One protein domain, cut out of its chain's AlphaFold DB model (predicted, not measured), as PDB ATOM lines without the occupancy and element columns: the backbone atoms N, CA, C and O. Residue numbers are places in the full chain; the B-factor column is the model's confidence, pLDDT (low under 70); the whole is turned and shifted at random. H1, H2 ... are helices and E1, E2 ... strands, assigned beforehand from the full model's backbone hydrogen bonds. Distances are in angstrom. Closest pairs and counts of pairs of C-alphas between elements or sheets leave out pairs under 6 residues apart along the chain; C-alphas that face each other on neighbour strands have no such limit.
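This is residues 68 to 111 and 184 to 213 of the 213 residues of the protein "Hypothetical protein" of Minutocellus polymorphus (UniProt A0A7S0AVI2). This domain has little regular structure: long loops surround a middle where the longest helix, H2, comes close to the short helix H1 without clearly touching it, while H1 touches the short helix H3, which is apart from H2, and residues 91 to 108 fold back alongside H2. H4 lies at one end and E1 at the other. The 74 printed residues run H1, H2, E1, H3, H4, mostly helix, with under half in named elements; the whole is compact, radius of gyration of the C-alphas 11.9 A, spanning 36 by 22 by 21 A.

H2, residues 81 to 90, is close to but not clearly touching H1, residues 70 to 73; their closest C-alphas, Cys 71 and Tyr 83, are 7.2 A apart. H1 touches H3, residues 194 to 197, closest at the C-alphas of Ile 72 and Trp 195, 4.9 A. H4, residues 201 to 206, is apart from H2. E1, residues 109 to 111, pairs with no named strand. In H2 and H4 every O i to N i+4 pair is within hydrogen-bond range; H1 and H3 are too short for one.

H2 is 14.5 A long, from C-alpha 81 at (-32.409, -33.442, -35.802). H1 measures 6.2 A, E1 6.7 A, H3 5.3 A and H4 8.5 A, ending at C-alpha 206 (-36.023, -10.421, -44.699).

The C-alphas of Asn 105 and Pro 208 are farthest apart, 36.4 A. Residues 112 to 183 are cut out, leaving 9.1 A between C-alphas 111 and 184. The H2 to E1 link is long. Residues 212 to 213 have pLDDT under 70.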
ATOM      1  N   MET A  68     -18.412 -20.114 -39.040       71.38
ATOM      2  CA  MET A  68     -19.666 -20.442 -39.669       71.38
ATOM      3  C   MET A  68     -19.980 -21.874 -39.282       71.38
ATOM      4  O   MET A  68     -19.141 -22.768 -39.422       71.38
ATOM      5  N   CYS A  69     -21.171 -22.052 -38.733       85.31
ATOM      6  CA  CYS A  69     -21.694 -23.348 -38.379       85.31
ATOM      7  C   CYS A  69     -21.486 -24.281 -39.581       85.31
ATOM      8  O   CYS A  69     -22.024 -24.000 -40.655       85.31
ATOM      9  N   ILE A  70     -20.716 -25.371 -39.422       89.12
ATOM     10  CA  ILE A  70     -20.355 -26.281 -40.540       89.12
ATOM     11  C   ILE A  70     -21.595 -26.817 -41.268       89.12
ATOM     12  O   ILE A  70     -21.545 -27.304 -42.392       89.12
ATOM     13  N   CYS A  71     -22.732 -26.695 -40.597       87.50
ATOM     14  CA  CYS A  71     -24.061 -26.945 -41.076       87.50
ATOM     15  C   CYS A  71     -24.431 -26.345 -42.427       87.50
ATOM     16  O   CYS A  71     -25.226 -26.948 -43.146       87.50
ATOM     17  N   ILE A  72     -23.880 -25.190 -42.786       90.12
ATOM     18  CA  ILE A  72     -24.271 -24.501 -44.020       90.12
ATOM     19  C   ILE A  72     -23.969 -25.309 -45.297       90.12
ATOM     20  O   ILE A  72     -24.678 -25.178 -46.298       90.12
ATOM     21  N   ASP A  73     -22.961 -26.181 -45.222       91.94
ATOM     22  CA  ASP A  73     -22.422 -26.957 -46.338       91.94
ATOM     23  C   ASP A  73     -22.658 -28.462 -46.148       91.94
ATOM     24  O   ASP A  73     -21.962 -29.293 -46.722       91.94
ATOM     25  N   CYS A  74     -23.642 -28.850 -45.332       93.94
ATOM     26  CA  CYS A  74     -24.015 -30.249 -45.154       93.94
ATOM     27  C   CYS A  74     -25.246 -30.605 -45.995       93.94
ATOM     28  O   CYS A  74     -26.301 -29.987 -45.864       93.94
ATOM     29  N   SER A  75     -25.181 -31.687 -46.770       95.12
ATOM     30  CA  SER A  75     -26.340 -32.185 -47.538       95.12
ATOM     31  C   SER A  75     -27.545 -32.561 -46.663       95.12
ATOM     32  O   SER A  75     -28.679 -32.569 -47.135       95.12
ATOM     33  N   ARG A  76     -27.317 -32.863 -45.378       94.06
ATOM     34  CA  ARG A  76     -28.355 -33.260 -44.413       94.06
ATOM     35  C   ARG A  76     -28.962 -32.082 -43.650       94.06
ATOM     36  O   ARG A  76     -29.757 -32.331 -42.746       94.06
ATOM     37  N   VAL A  77     -28.601 -30.841 -43.997       93.12
ATOM     38  CA  VAL A  77     -28.995 -29.607 -43.292       93.12
ATOM     39  C   VAL A  77     -30.502 -29.504 -43.045       93.12
ATOM     40  O   VAL A  77     -30.905 -29.089 -41.969       93.12
ATOM     41  N   THR A  78     -31.326 -29.973 -43.984       93.75
ATOM     42  CA  THR A  78     -32.791 -29.929 -43.878       93.75
ATOM     43  C   THR A  78     -33.375 -31.042 -43.011       93.75
ATOM     44  O   THR A  78     -34.383 -30.847 -42.356       93.75
ATOM     45  N   SER A  79     -32.759 -32.227 -42.999       94.38
ATOM     46  CA  SER A  79     -33.351 -33.437 -42.402       94.38
ATOM     47  C   SER A  79     -32.776 -33.827 -41.038       94.38
ATOM     48  O   SER A  79     -33.241 -34.802 -40.451       94.38
ATOM     49  N   CYS A  80     -31.734 -33.140 -40.561       94.25
ATOM     50  CA  CYS A  80     -30.969 -33.525 -39.374       94.25
ATOM     51  C   CYS A  80     -31.571 -32.967 -38.077       94.25
ATOM     52  O   CYS A  80     -31.669 -31.753 -37.904       94.25
ATOM     53  N   GLN A  81     -31.873 -33.841 -37.111       93.75
ATOM     54  CA  GLN A  81     -32.409 -33.442 -35.802       93.75
ATOM     55  C   GLN A  81     -31.464 -32.509 -35.032       93.75
ATOM     56  O   GLN A  81     -31.908 -31.548 -34.405       93.75
ATOM     57  N   GLY A  82     -30.150 -32.742 -35.117       92.75
ATOM     58  CA  GLY A  82     -29.162 -31.879 -34.470       92.75
ATOM     59  C   GLY A  82     -29.166 -30.447 -35.015       92.75
ATOM     60  O   GLY A  82     -28.918 -29.501 -34.275       92.75
ATOM     61  N   TYR A  83     -29.498 -30.273 -36.295       90.62
ATOM     62  CA  TYR A  83     -29.562 -28.959 -36.935       90.62
ATOM     63  C   TYR A  83     -30.860 -28.252 -36.574       90.62
ATOM     64  O   TYR A  83     -30.835 -27.092 -36.175       90.62
ATOM     65  N   HIS A  84     -31.970 -28.986 -36.598       93.25
ATOM     66  CA  HIS A  84     -33.263 -28.499 -36.132       93.25
ATOM     67  C   HIS A  84     -33.210 -28.004 -34.676       93.25
ATOM     68  O   HIS A  84     -33.813 -26.987 -34.320       93.25
ATOM     69  N   PHE A  85     -32.443 -28.677 -33.810       93.38
ATOM     70  CA  PHE A  85     -32.180 -28.193 -32.454       93.38
ATOM     71  C   PHE A  85     -31.485 -26.821 -32.454       93.38
ATOM     72  O   PHE A  85     -31.928 -25.917 -31.744       93.38
ATOM     73  N   VAL A  86     -30.436 -26.647 -33.261       91.88
ATOM     74  CA  VAL A  86     -29.694 -25.380 -33.363       91.88
ATOM     75  C   VAL A  86     -30.594 -24.260 -33.895       91.88
ATOM     76  O   VAL A  86     -30.641 -23.194 -33.290       91.88
ATOM     77  N   GLU A  87     -31.391 -24.510 -34.936       91.56
ATOM     78  CA  GLU A  87     -32.397 -23.557 -35.440       91.56
ATOM     79  C   GLU A  87     -33.374 -23.111 -34.341       91.56
ATOM     80  O   GLU A  87     -33.664 -21.920 -34.213       91.56
ATOM     81  N   THR A  88     -33.810 -24.056 -33.495       92.25
ATOM     82  CA  THR A  88     -34.689 -23.773 -32.348       92.25
ATOM     83  C   THR A  88     -34.010 -22.825 -31.361       92.25
ATOM     84  O   THR A  88     -34.641 -21.883 -30.885       92.25
ATOM     85  N   GLN A  89     -32.727 -23.054 -31.047       90.81
ATOM     86  CA  GLN A  89     -31.982 -22.192 -30.122       90.81
ATOM     87  C   GLN A  89     -31.781 -20.777 -30.680       90.81
ATOM     88  O   GLN A  89     -31.793 -19.813 -29.917       90.81
ATOM     89  N   HIS A  90     -31.655 -20.641 -32.002       86.38
ATOM     90  CA  HIS A  90     -31.529 -19.343 -32.675       86.38
ATOM     91  C   HIS A  90     -32.872 -18.639 -32.934       86.38
ATOM     92  O   HIS A  90     -32.881 -17.496 -33.395       86.38
ATOM     93  N   GLY A  91     -34.010 -19.297 -32.675       88.69
ATOM     94  CA  GLY A  91     -35.341 -18.764 -32.989       88.69
ATOM     95  C   GLY A  91     -35.556 -18.497 -34.485       88.69
ATOM     96  O   GLY A  91     -36.373 -17.651 -34.848       88.69
ATOM     97  N   GLN A  92     -34.791 -19.174 -35.345       85.69
ATOM     98  CA  GLN A  92     -34.911 -19.069 -36.797       85.69
ATOM     99  C   GLN A  92     -36.020 -20.003 -37.302       85.69
ATOM    100  O   GLN A  92     -36.310 -21.012 -36.655       85.69
ATOM    101  N   PRO A  93     -36.659 -19.694 -38.444       89.88
ATOM    102  CA  PRO A  93     -37.604 -20.615 -39.061       89.88
ATOM    103  C   PRO A  93     -36.908 -21.932 -39.419       89.88
ATOM    104  O   PRO A  93     -35.799 -21.932 -39.957       89.88
ATOM    105  N   HIS A  94     -37.578 -23.044 -39.123       91.75
ATOM    106  CA  HIS A  94     -37.082 -24.378 -39.440       91.75
ATOM    107  C   HIS A  94     -37.090 -24.637 -40.944       91.75
ATOM    108  O   HIS A  94     -38.060 -24.296 -41.625       91.75
ATOM    109  N   MET A  95     -36.037 -25.280 -41.459       90.50
ATOM    110  CA  MET A  95     -36.000 -25.728 -42.859       90.50
ATOM    111  C   MET A  95     -37.004 -26.847 -43.144       90.50
ATOM    112  O   MET A  95     -37.669 -26.845 -44.179       90.50
ATOM    113  N   ASP A  96     -37.105 -27.797 -42.221       91.75
ATOM    114  CA  ASP A  96     -38.087 -28.876 -42.219       91.75
ATOM    115  C   ASP A  96     -38.687 -28.958 -40.816       91.75
ATOM    116  O   ASP A  96     -37.970 -28.893 -39.821       91.75
ATOM    117  N   SER A  97     -40.004 -29.093 -40.730       90.50
ATOM    118  CA  SER A  97     -40.719 -29.203 -39.460       90.50
ATOM    119  C   SER A  97     -40.588 -30.573 -38.780       90.50
ATOM    120  O   SER A  97     -40.912 -30.675 -37.599       90.50
ATOM    121  N   ASP A  98     -40.195 -31.627 -39.510       93.38
ATOM    122  CA  ASP A  98     -40.100 -32.996 -38.969       93.38
ATOM    123  C   ASP A  98     -38.851 -33.751 -39.486       93.38
ATOM    124  O   ASP A  98     -38.953 -34.666 -40.317       93.38
ATOM    125  N   PRO A  99     -37.645 -33.382 -39.010       93.75
ATOM    126  CA  PRO A  99     -36.384 -33.987 -39.437       93.75
ATOM    127  C   PRO A  99     -36.295 -35.476 -39.063       93.75
ATOM    128  O   PRO A  99     -36.311 -35.857 -37.894       93.75
ATOM    129  N   GLN A 100     -36.127 -36.338 -40.067       94.38
ATOM    130  CA  GLN A 100     -36.088 -37.798 -39.877       94.38
ATOM    131  C   GLN A 100     -34.690 -38.363 -39.581       94.38
ATOM    132  O   GLN A 100     -34.562 -39.537 -39.231       94.38
ATOM    133  N   PHE A 101     -33.626 -37.578 -39.758       94.25
ATOM    134  CA  PHE A 101     -32.252 -38.048 -39.598       94.25
ATOM    135  C   PHE A 101     -31.726 -37.755 -38.190       94.25
ATOM    136  O   PHE A 101     -31.549 -36.594 -37.820       94.25
ATOM    137  N   ASP A 102     -31.440 -38.814 -37.431       92.56
ATOM    138  CA  ASP A 102     -30.771 -38.735 -36.131       92.56
ATOM    139  C   ASP A 102     -29.258 -38.987 -36.304       92.56
ATOM    140  O   ASP A 102     -28.878 -40.067 -36.775       92.56
ATOM    141  N   PRO A 103     -28.392 -38.000 -36.015       91.31
ATOM    142  CA  PRO A 103     -26.947 -38.158 -36.139       91.31
ATOM    143  C   PRO A 103     -26.375 -39.154 -35.117       91.31
ATOM    144  O   PRO A 103     -26.947 -39.420 -34.061       91.31
ATOM    145  N   GLN A 104     -25.216 -39.735 -35.438       89.75
ATOM    146  CA  GLN A 104     -24.550 -40.736 -34.606       89.75
ATOM    147  C   GLN A 104     -24.275 -40.209 -33.196       89.75
ATOM    148  O   GLN A 104     -23.913 -39.047 -33.013       89.75
ATOM    149  N   ASN A 105     -24.385 -41.102 -32.205       80.81
ATOM    150  CA  ASN A 105     -24.231 -40.775 -30.788       80.81
ATOM    151  C   ASN A 105     -22.940 -39.982 -30.517       80.81
ATOM    152  O   ASN A 105     -21.838 -40.473 -30.768       80.81
ATOM    153  N   GLY A 106     -23.088 -38.774 -29.969       79.50
ATOM    154  CA  GLY A 106     -21.981 -37.841 -29.732       79.50
ATOM    155  C   GLY A 106     -21.717 -36.842 -30.867       79.50
ATOM    156  O   GLY A 106     -20.765 -36.076 -30.770       79.50
ATOM    157  N   SER A 107     -22.541 -36.814 -31.919       86.56
ATOM    158  CA  SER A 107     -22.514 -35.791 -32.968       86.56
ATOM    159  C   SER A 107     -23.931 -35.272 -33.266       86.56
ATOM    160  O   SER A 107     -24.882 -36.034 -33.099       86.56
ATOM    161  N   PRO A 108     -24.111 -34.015 -33.710       91.00
ATOM    162  CA  PRO A 108     -23.106 -32.965 -33.879       91.00
ATOM    163  C   PRO A 108     -22.531 -32.446 -32.548       91.00
ATOM    164  O   PRO A 108     -23.230 -32.366 -31.542       91.00
ATOM    165  N   THR A 109     -21.256 -32.056 -32.555       92.62
ATOM    166  CA  THR A 109     -20.621 -31.323 -31.453       92.62
ATOM    167  C   THR A 109     -20.955 -29.844 -31.590       92.62
ATOM    168  O   THR A 109     -20.603 -29.208 -32.586       92.62
ATOM    169  N   ILE A 110     -21.638 -29.307 -30.579       91.75
ATOM    170  CA  ILE A 110     -22.100 -27.918 -30.533       91.75
ATOM    171  C   ILE A 110     -21.226 -27.141 -29.550       91.75
ATOM    172  O   ILE A 110     -21.141 -27.484 -28.370       91.75
ATOM    173  N   HIS A 111     -20.594 -26.081 -30.036       92.31
ATOM    174  CA  HIS A 111     -19.927 -25.079 -29.224       92.31
ATOM    175  C   HIS A 111     -20.955 -24.024 -28.810       92.31
ATOM    176  O   HIS A 111     -21.611 -23.423 -29.657       92.31
ATOM    177  N   GLU A 184     -18.284 -29.768 -35.265       90.38
ATOM    178  CA  GLU A 184     -17.919 -31.097 -35.768       90.38
ATOM    179  C   GLU A 184     -19.156 -31.996 -35.879       90.38
ATOM    180  O   GLU A 184     -20.069 -31.929 -35.056       90.38
ATOM    181  N   CYS A 185     -19.203 -32.869 -36.887       92.12
ATOM    182  CA  CYS A 185     -20.269 -33.856 -37.050       92.12
ATOM    183  C   CYS A 185     -19.727 -35.119 -37.735       92.12
ATOM    184  O   CYS A 185     -19.046 -35.019 -38.753       92.12
ATOM    185  N   ALA A 186     -20.034 -36.303 -37.195       92.62
ATOM    186  CA  ALA A 186     -19.551 -37.576 -37.740       92.62
ATOM    187  C   ALA A 186     -20.269 -37.962 -39.045       92.62
ATOM    188  O   ALA A 186     -19.680 -38.606 -39.911       92.62
ATOM    189  N   ASP A 187     -21.523 -37.533 -39.203       93.38
ATOM    190  CA  ASP A 187     -22.348 -37.768 -40.394       93.38
ATOM    191  C   ASP A 187     -22.327 -36.599 -41.386       93.38
ATOM    192  O   ASP A 187     -23.212 -36.485 -42.243       93.38
ATOM    193  N   TYR A 188     -21.340 -35.707 -41.254       93.75
ATOM    194  CA  TYR A 188     -21.155 -34.594 -42.171       93.75
ATOM    195  C   TYR A 188     -20.914 -35.111 -43.592       93.75
ATOM    196  O   TYR A 188     -20.038 -35.941 -43.839       93.75
ATOM    197  N   VAL A 189     -21.703 -34.600 -44.532       94.44
ATOM    198  CA  VAL A 189     -21.565 -34.889 -45.958       94.44
ATOM    199  C   VAL A 189     -21.545 -33.554 -46.675       94.44
ATOM    200  O   VAL A 189     -22.585 -32.900 -46.765       94.44
ATOM    201  N   GLU A 190     -20.362 -33.180 -47.152       94.62
ATOM    202  CA  GLU A 190     -20.103 -31.909 -47.822       94.62
ATOM    203  C   GLU A 190     -20.987 -31.731 -49.064       94.62
ATOM    204  O   GLU A 190     -21.053 -32.592 -49.944       94.62
ATOM    205  N   ASP A 191     -21.669 -30.596 -49.114       94.31
ATOM    206  CA  ASP A 191     -22.527 -30.127 -50.190       94.31
ATOM    207  C   ASP A 191     -22.613 -28.600 -50.094       94.31
ATOM    208  O   ASP A 191     -23.455 -28.030 -49.397       94.31
ATOM    209  N   MET A 192     -21.672 -27.943 -50.771       92.06
ATOM    210  CA  MET A 192     -21.483 -26.496 -50.702       92.06
ATOM    211  C   MET A 192     -22.768 -25.731 -51.032       92.06
ATOM    212  O   MET A 192     -23.386 -25.930 -52.086       92.06
ATOM    213  N   GLY A 193     -23.152 -24.816 -50.144       87.12
ATOM    214  CA  GLY A 193     -24.355 -24.004 -50.300       87.12
ATOM    215  C   GLY A 193     -25.661 -24.795 -50.186       87.12
ATOM    216  O   GLY A 193     -26.706 -24.289 -50.608       87.12
ATOM    217  N   ALA A 194     -25.643 -26.010 -49.619       91.69
ATOM    218  CA  ALA A 194     -26.854 -26.780 -49.340       91.69
ATOM    219  C   ALA A 194     -27.875 -25.955 -48.550       91.69
ATOM    220  O   ALA A 194     -29.060 -25.969 -48.885       91.69
ATOM    221  N   TRP A 195     -27.418 -25.178 -47.567       91.25
ATOM    222  CA  TRP A 195     -28.284 -24.296 -46.795       91.25
ATOM    223  C   TRP A 195     -28.880 -23.173 -47.656       91.25
ATOM    224  O   TRP A 195     -30.083 -22.948 -47.613       91.25
ATOM    225  N   VAL A 196     -28.087 -22.529 -48.521       89.69
ATOM    226  CA  VAL A 196     -28.563 -21.442 -49.405       89.69
ATOM    227  C   VAL A 196     -29.633 -21.938 -50.379       89.69
ATOM    228  O   VAL A 196     -30.623 -21.245 -50.615       89.69
ATOM    229  N   ARG A 197     -29.475 -23.153 -50.923       90.56
ATOM    230  CA  ARG A 197     -30.475 -23.764 -51.817       90.56
ATOM    231  C   ARG A 197     -31.790 -24.092 -51.103       90.56
ATOM    232  O   ARG A 197     -32.825 -24.102 -51.759       90.56
ATOM    233  N   ASN A 198     -31.738 -24.356 -49.796       91.12
ATOM    234  CA  ASN A 198     -32.886 -24.741 -48.973       91.12
ATOM    235  C   ASN A 198     -33.326 -23.638 -47.992       91.12
ATOM    236  O   ASN A 198     -34.094 -23.909 -47.073       91.12
ATOM    237  N   MET A 199     -32.834 -22.406 -48.157       89.81
ATOM    238  CA  MET A 199     -33.105 -21.304 -47.233       89.81
ATOM    239  C   MET A 199     -34.619 -21.016 -47.164       89.81
ATOM    240  O   MET A 199     -35.221 -20.784 -48.220       89.81
ATOM    241  N   PRO A 200     -35.224 -20.964 -45.957       90.06
ATOM    242  CA  PRO A 200     -36.626 -20.596 -45.783       90.06
ATOM    243  C   PRO A 200     -36.955 -19.233 -46.401       90.06
ATOM    244  O   PRO A 200     -36.162 -18.285 -46.332       90.06
ATOM    245  N   GLU A 201     -38.141 -19.119 -46.995       89.31
ATOM    246  CA  GLU A 201     -38.551 -17.929 -47.749       89.31
ATOM    247  C   GLU A 201     -38.668 -16.683 -46.852       89.31
ATOM    248  O   GLU A 201     -38.417 -15.559 -47.294       89.31
ATOM    249  N   GLU A 202     -38.969 -16.875 -45.567       89.00
ATOM    250  CA  GLU A 202     -39.016 -15.826 -44.550       89.00
ATOM    251  C   GLU A 202     -37.653 -15.142 -44.387       89.00
ATOM    252  O   GLU A 202     -37.578 -13.912 -44.342       89.00
ATOM    253  N   ILE A 203     -36.566 -15.924 -44.365       86.50
ATOM    254  CA  ILE A 203     -35.197 -15.396 -44.263       86.50
ATOM    255  C   ILE A 203     -34.803 -14.713 -45.575       86.50
ATOM    256  O   ILE A 203     -34.261 -13.605 -45.546       86.50
ATOM    257  N   ARG A 204     -35.131 -15.325 -46.722       87.06
ATOM    258  CA  ARG A 204     -34.859 -14.754 -48.056       87.06
ATOM    259  C   ARG A 204     -35.512 -13.391 -48.237       87.06
ATOM    260  O   ARG A 204     -34.892 -12.475 -48.774       87.06
ATOM    261  N   THR A 205     -36.751 -13.255 -47.770       88.50
ATOM    262  CA  THR A 205     -37.517 -12.009 -47.861       88.50
ATOM    263  C   THR A 205     -36.973 -10.949 -46.905       88.50
ATOM    264  O   THR A 205     -36.888  -9.779 -47.278       88.50
ATOM    265  N   ALA A 206     -36.581 -11.341 -45.688       89.12
ATOM    266  CA  ALA A 206     -36.023 -10.421 -44.699       89.12
ATOM    267  C   ALA A 206     -34.630  -9.898 -45.093       89.12
ATOM    268  O   ALA A 206     -34.344  -8.720 -44.881       89.12
ATOM    269  N   ASN A 207     -33.776 -10.747 -45.679       86.31
ATOM    270  CA  ASN A 207     -32.390 -10.418 -46.018       86.31
ATOM    271  C   ASN A 207     -31.992 -10.952 -47.414       86.31
ATOM    272  O   ASN A 207     -31.285 -11.956 -47.520       86.31
ATOM    273  N   PRO A 208     -32.364 -10.261 -48.508       81.75
ATOM    274  CA  PRO A 208     -32.157 -10.759 -49.875       81.75
ATOM    275  C   PRO A 208     -30.686 -10.844 -50.315       81.75
ATOM    276  O   PRO A 208     -30.370 -11.564 -51.255       81.75
ATOM    277  N   ASN A 209     -29.782 -10.122 -49.644       82.25
ATOM    278  CA  ASN A 209     -28.339 -10.147 -49.918       82.25
ATOM    279  C   ASN A 209     -27.561 -11.045 -48.942       82.25
ATOM    280  O   ASN A 209     -26.337 -10.946 -48.866       82.25
ATOM    281  N   PHE A 210     -28.248 -11.869 -48.146       78.12
ATOM    282  CA  PHE A 210     -27.585 -12.745 -47.188       78.12
ATOM    283  C   PHE A 210     -26.870 -13.888 -47.915       78.12
ATOM    284  O   PHE A 210     -27.501 -14.746 -48.531       78.12
ATOM    285  N   VAL A 211     -25.545 -13.894 -47.819       73.12
ATOM    286  CA  VAL A 211     -24.686 -14.979 -48.291       73.12
ATOM    287  C   VAL A 211     -23.882 -15.455 -47.080       73.12
ATOM    288  O   VAL A 211     -23.033 -14.698 -46.607       73.12
ATOM    289  N   PRO A 212     -24.141 -16.662 -46.545       67.81
ATOM    290  CA  PRO A 212     -23.230 -17.280 -45.583       67.81
ATOM    291  C   PRO A 212     -21.843 -17.371 -46.242       67.81
ATOM    292  O   PRO A 212     -21.739 -17.962 -47.318       67.81
ATOM    293  N   THR A 213     -20.824 -16.702 -45.684       56.22
ATOM    294  CA  THR A 213     -19.464 -16.602 -46.264       56.22
ATOM    295  C   THR A 213     -18.385 -17.091 -45.328       56.22
ATOM    296  O   THR A 213     -18.412 -16.678 -44.148       56.22
TER     297      THR A 213